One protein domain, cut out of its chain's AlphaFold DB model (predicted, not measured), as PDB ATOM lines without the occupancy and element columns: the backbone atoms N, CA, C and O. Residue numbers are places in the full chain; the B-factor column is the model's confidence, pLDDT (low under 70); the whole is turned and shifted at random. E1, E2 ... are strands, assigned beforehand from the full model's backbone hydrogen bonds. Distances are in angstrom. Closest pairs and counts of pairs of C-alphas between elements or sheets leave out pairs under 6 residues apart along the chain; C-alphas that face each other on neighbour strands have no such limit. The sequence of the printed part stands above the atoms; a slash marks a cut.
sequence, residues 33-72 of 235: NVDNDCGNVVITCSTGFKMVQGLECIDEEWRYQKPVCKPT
ATOM      1  N   ASN A  33     232.030 193.056 182.402       86.44
ATOM      2  CA  ASN A  33     232.671 194.354 182.364       86.44
ATOM      3  C   ASN A  33     232.322 195.103 183.655       86.44
ATOM      4  O   ASN A  33     231.177 195.060 184.117       86.44
ATOM      5  N   VAL A  34     233.306 195.792 184.222       83.00
ATOM      6  CA  VAL A  34     233.146 196.586 185.441       83.00
ATOM      7  C   VAL A  34     233.409 198.042 185.089       83.00
ATOM      8  O   VAL A  34     234.513 198.374 184.660       83.00
ATOM      9  N   ASP A  35     232.394 198.883 185.256       81.19
ATOM     10  CA  ASP A  35     232.501 200.335 185.132       81.19
ATOM     11  C   ASP A  35     232.461 200.965 186.529       81.19
ATOM     12  O   ASP A  35     231.653 200.560 187.372       81.19
ATOM     13  N   ASN A  36     233.358 201.914 186.794       73.12
ATOM     14  CA  ASN A  36     233.420 202.622 188.069       73.12
ATOM     15  C   ASN A  36     233.215 204.113 187.829       73.12
ATOM     16  O   ASN A  36     234.070 204.776 187.240       73.12
ATOM     17  N   ASP A  37     232.117 204.625 188.373       70.06
ATOM     18  CA  ASP A  37     231.833 206.047 188.435       70.06
ATOM     19  C   ASP A  37     231.765 206.502 189.898       70.06
ATOM     20  O   ASP A  37     230.787 206.263 190.611       70.06
ATOM     21  N   CYS A  38     232.838 207.157 190.351       64.00
ATOM     22  CA  CYS A  38     232.907 207.865 191.632       64.00
ATOM     23  C   CYS A  38     232.427 207.054 192.856       64.00
ATOM     24  O   CYS A  38     231.772 207.601 193.744       64.00
ATOM     25  N   GLY A  39     232.760 205.758 192.923       67.62
ATOM     26  CA  GLY A  39     232.409 204.872 194.043       67.62
ATOM     27  C   GLY A  39     231.204 203.963 193.779       67.62
ATOM     28  O   GLY A  39     231.011 202.996 194.514       67.62
ATOM     29  N   ASN A  40     230.443 204.207 192.708       71.69
ATOM     30  CA  ASN A  40     229.443 203.265 192.215       71.69
ATOM     31  C   ASN A  40     230.079 202.298 191.217       71.69
ATOM     32  O   ASN A  40     230.693 202.709 190.233       71.69
ATOM     33  N   VAL A  41     229.890 201.003 191.458       76.88
ATOM     34  CA  VAL A  41     230.402 199.931 190.602       76.88
ATOM     35  C   VAL A  41     229.243 199.324 189.834       76.88
ATOM     36  O   VAL A  41     228.371 198.684 190.425       76.88
ATOM     37  N   VAL A  42     229.237 199.499 188.516       83.25
ATOM     38  CA  VAL A  42     228.257 198.871 187.629       83.25
ATOM     39  C   VAL A  42     228.895 197.648 186.989       83.25
ATOM     40  O   VAL A  42     229.876 197.739 186.254       83.25
ATOM     41  N   ILE A  43     228.320 196.480 187.269       85.38
ATOM     42  CA  ILE A  43     228.744 195.211 186.680       85.38
ATOM     43  C   ILE A  43     227.776 194.880 185.554       85.38
ATOM     44  O   ILE A  43     226.583 194.693 185.789       85.38
ATOM     45  N   THR A  44     228.294 194.769 184.337       90.31
ATOM     46  CA  THR A  44     227.509 194.411 183.152       90.31
ATOM     47  C   THR A  44     228.098 193.159 182.534       90.31
ATOM     48  O   THR A  44     229.308 193.081 182.363       90.31
ATOM     49  N   CYS A  45     227.284 192.167 182.185       93.94
ATOM     50  CA  CYS A  45     227.813 190.995 181.492       93.94
ATOM     51  C   CYS A  45     228.365 191.366 180.112       93.94
ATOM     52  O   CYS A  45     227.836 192.245 179.431       93.94
ATOM     53  N   SER A  46     229.440 190.692 179.707       94.38
ATOM     54  CA  SER A  46     229.988 190.804 178.360       94.38
ATOM     55  C   SER A  46     228.957 190.347 177.321       94.38
ATOM     56  O   SER A  46     228.021 189.605 177.633       94.38
ATOM     57  N   THR A  47     229.133 190.777 176.072       94.19
ATOM     58  CA  THR A  47     228.254 190.420 174.953       94.19
ATOM     59  C   THR A  47     227.999 188.916 174.880       94.19
ATOM     60  O   THR A  47     228.925 188.116 175.002       94.19
ATOM     61  N   GLY A  48     226.732 188.539 174.704       94.00
ATOM     62  CA  GLY A  48     226.312 187.142 174.659       94.00
ATOM     63  C   GLY A  48     226.183 186.466 176.025       94.00
ATOM     64  O   GLY A  48     225.806 185.298 176.068       94.00
ATOM     65  N   PHE A  49     226.400 187.169 177.141       95.75
ATOM     66  CA  PHE A  49     226.163 186.662 178.495       95.75
ATOM     67  C   PHE A  49     225.027 187.415 179.199       95.75
ATOM     68  O   PHE A  49     224.813 188.608 178.989       95.75
ATOM     69  N   LYS A  50     224.305 186.716 180.079       93.19
ATOM     70  CA  LYS A  50     223.200 187.246 180.888       93.19
ATOM     71  C   LYS A  50     223.508 187.080 182.372       93.19
ATOM     72  O   LYS A  50     223.997 186.033 182.803       93.19
ATOM     73  N   MET A  51     223.217 188.120 183.153       93.06
ATOM     74  CA  MET A  51     223.440 188.103 184.597       93.06
ATOM     75  C   MET A  51     222.421 187.189 185.272       93.06
ATOM     76  O   MET A  51     221.220 187.302 185.042       93.06
ATOM     77  N   VAL A  52     222.911 186.307 186.135       92.94
ATOM     78  CA  VAL A  52     222.099 185.451 186.995       92.94
ATOM     79  C   VAL A  52     222.425 185.780 188.444       92.94
ATOM     80  O   VAL A  52     223.578 185.675 188.869       92.94
ATOM     81  N   GLN A  53     221.397 186.171 189.195       92.12
ATOM     82  CA  GLN A  53     221.480 186.453 190.624       92.12
ATOM     83  C   GLN A  53     221.012 185.228 191.412       92.12
ATOM     84  O   GLN A  53     219.853 184.827 191.314       92.12
ATOM     85  N   GLY A  54     221.917 184.636 192.188       90.88
ATOM     86  CA  GLY A  54     221.588 183.561 193.121       90.88
ATOM     87  C   GLY A  54     221.147 184.108 194.477       90.88
ATOM     88  O   GLY A  54     221.597 185.174 194.904       90.88
ATOM     89  N   LEU A  55     220.280 183.368 195.158       94.00
ATOM     90  CA  LEU A  55     219.884 183.609 196.540       94.00
ATOM     91  C   LEU A  55     220.091 182.309 197.314       94.00
ATOM     92  O   LEU A  55     219.780 181.231 196.808       94.00
ATOM     93  N   GLU A  56     220.598 182.416 198.531       94.94
ATOM     94  CA  GLU A  56     220.790 181.287 199.437       94.94
ATOM     95  C   GLU A  56     220.089 181.572 200.758       94.94
ATOM     96  O   GLU A  56     220.095 182.708 201.222       94.94
ATOM     97  N   CYS A  57     219.462 180.558 201.347       95.44
ATOM     98  CA  CYS A  57     218.826 180.680 202.652       95.44
ATOM     99  C   CYS A  57     219.810 180.200 203.725       95.44
ATOM    100  O   CYS A  57     220.183 179.026 203.730       95.44
ATOM    101  N   ILE A  58     220.242 181.108 204.600       95.62
ATOM    102  CA  ILE A  58     221.177 180.845 205.700       95.62
ATOM    103  C   ILE A  58     220.548 181.409 206.973       95.62
ATOM    104  O   ILE A  58     220.193 182.583 206.999       95.62
ATOM    105  N   ASP A  59     220.407 180.578 208.009       94.69
ATOM    106  CA  ASP A  59     219.798 180.950 209.297       94.69
ATOM    107  C   ASP A  59     218.407 181.600 209.156       94.69
ATOM    108  O   ASP A  59     218.117 182.618 209.772       94.69
ATOM    109  N   GLU A  60     217.549 181.014 208.312       94.75
ATOM    110  CA  GLU A  60     216.194 181.513 208.003       94.75
ATOM    111  C   GLU A  60     216.155 182.878 207.279       94.75
ATOM    112  O   GLU A  60     215.076 183.423 207.039       94.75
ATOM    113  N   GLU A  61     217.306 183.394 206.835       95.19
ATOM    114  CA  GLU A  61     217.425 184.644 206.080       95.19
ATOM    115  C   GLU A  61     217.939 184.417 204.647       95.19
ATOM    116  O   GLU A  61     218.896 183.678 204.399       95.19
ATOM    117  N   TRP A  62     217.333 185.104 203.672       94.94
ATOM    118  CA  TRP A  62     217.810 185.105 202.286       94.94
ATOM    119  C   TRP A  62     219.032 186.009 202.124       94.94
ATOM    120  O   TRP A  62     218.987 187.199 202.431       94.94
ATOM    121  N   ARG A  63     220.105 185.462 201.557       92.31
ATOM    122  CA  ARG A  63     221.339 186.185 201.244       92.31
ATOM    123  C   ARG A  63     221.625 186.146 199.754       92.31
ATOM    124  O   ARG A  63     221.494 185.111 199.102       92.31
ATOM    125  N   TYR A  64     222.042 187.288 199.214       89.75
ATOM    126  CA  TYR A  64     222.493 187.379 197.832       89.75
ATOM    127  C   TYR A  64     223.806 186.629 197.661       89.75
ATOM    128  O   TYR A  64     224.789 186.883 198.357       89.75
ATOM    129  N   GLN A  65     223.827 185.727 196.690       87.75
ATOM    130  CA  GLN A  65     225.065 185.137 196.216       87.75
ATOM    131  C   GLN A  65     225.770 186.109 195.268       87.75
ATOM    132  O   GLN A  65     225.182 187.059 194.746       87.75
ATOM    133  N   LYS A  66     227.048 185.855 195.004       84.38
ATOM    134  CA  LYS A  66     227.781 186.600 193.983       84.38
ATOM    135  C   LYS A  66     227.108 186.391 192.612       84.38
ATOM    136  O   LYS A  66     226.882 185.235 192.246       84.38
ATOM    137  N   PRO A  67     226.793 187.456 191.852       88.81
ATOM    138  CA  PRO A  67     226.192 187.303 190.534       88.81
ATOM    139  C   PRO A  67     227.155 186.589 189.583       88.81
ATOM    140  O   PRO A  67     228.378 186.706 189.702       88.81
ATOM    141  N   VAL A  68     226.593 185.856 188.624       91.62
ATOM    142  CA  VAL A  68     227.353 185.129 187.603       91.62
ATOM    143  C   VAL A  68     226.811 185.485 186.227       91.62
ATOM    144  O   VAL A  68     225.603 185.458 186.009       91.62
ATOM    145  N   CYS A  69     227.700 185.783 185.283       95.00
ATOM    146  CA  CYS A  69     227.335 185.931 183.880       95.00
ATOM    147  C   CYS A  69     227.337 184.557 183.206       95.00
ATOM    148  O   CYS A  69     228.389 183.941 183.020       95.00
ATOM    149  N   LYS A  70     226.145 184.058 182.865       95.12
ATOM    150  CA  LYS A  70     225.972 182.802 182.123       95.12
ATOM    151  C   LYS A  70     225.852 183.089 180.630       95.12
ATOM    152  O   LYS A  70     225.287 184.121 180.275       95.12
ATOM    153  N   PRO A  71     226.377 182.220 179.757       96.44
ATOM    154  CA  PRO A  71     226.242 182.431 178.327       96.44
ATOM    155  C   PRO A  71     224.766 182.344 177.929       96.44
ATOM    156  O   PRO A  71     223.976 181.628 178.544       96.44
ATOM    157  N   THR A  72     224.388 183.105 176.913       96.25
ATOM    158  CA  THR A  72     223.030 183.093 176.375       96.25
ATOM    159  C   THR A  72     222.786 181.771 175.671       96.25
ATOM    160  O   THR A  72     223.619 181.332 174.886       96.25
TER     161      THR A  72
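This is residues 33 to 72 of the 235 residues of the protein "CW domain-containing protein" of Lottia gigantea (UniProt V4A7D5). A thin, flat V of two-stranded ribbons with no packed core: one arm is the hairpin E1 and E2, and the other is a longer ribbon in which E3 runs on into E4, the chain turns, and E5 and E6 come back beside them. The two arms meet near Cys 45 at the end of E2, beside E3 and E6, and the tips of the arms, residues 36 to 41 and 57 to 62, stick out free. The printed part has 40 residues with no named helix and six named strands, E1 to E6 in order along the chain, in three antiparallel sheets of two strands, E1 - E2, E3 - E6 and E4 - E5; its class is all strand. The whole is only just loose, close to extended, with a radius of gyration of the C-alphas of 13.0 A, and it spans 35 by 30 by 7 A.

E1, residues 33 to 37, and E2, residues 40 to 45, form a hairpin, antiparallel at 160 degrees between directions. N 35 and O 42 are within hydrogen-bond range at 2.9 A, and so are N 33 and O 44 at 2.7 A. E3, residues 49 to 52, and E6, residues 68 to 71, are antiparallel neighbours at 141 degrees, with N 50 and O 70 at 2.8 A, within hydrogen-bond range. The closest C-alphas of E2 and E6 are those of Cys 45 and Cys 69, 5.6 A apart. The closest C-alphas of E2 and E3 are those of Cys 45 and Met 51, 6.1 A apart. E3 runs on into E4, residues 55 to 58, across a break of 2 residues, at 28 degrees. E4 and E5, residues 61 to 64, form a hairpin, antiparallel at 142 degrees, with N 63 and O 56 at 2.8 A, within hydrogen-bond range. E1 is apart from E3, E4, E5 and E6, and E2 is apart from E4 and E5.

E2, the longest strand by residues, is 16.4 A from first to last C-alpha and ends at C-alpha 45, (227.813, 190.995, 181.492). E1 begins at C-alpha 33, (232.671, 194.354, 182.364), and is 13.2 A long. E3 is 9.5 A long, E4 9.7 A, E5 10.1 A and E6 9.7 A. E6 ends at C-alpha 71, (226.242, 182.431, 178.327).

The two C-alphas farthest apart are those of Thr 47 and Asp 59, 36.6 A. The printed part has no cut, and its five links between strands are tight. The mean pLDDT of the printed part is 88.6, and residues 38 to 39 are under 70.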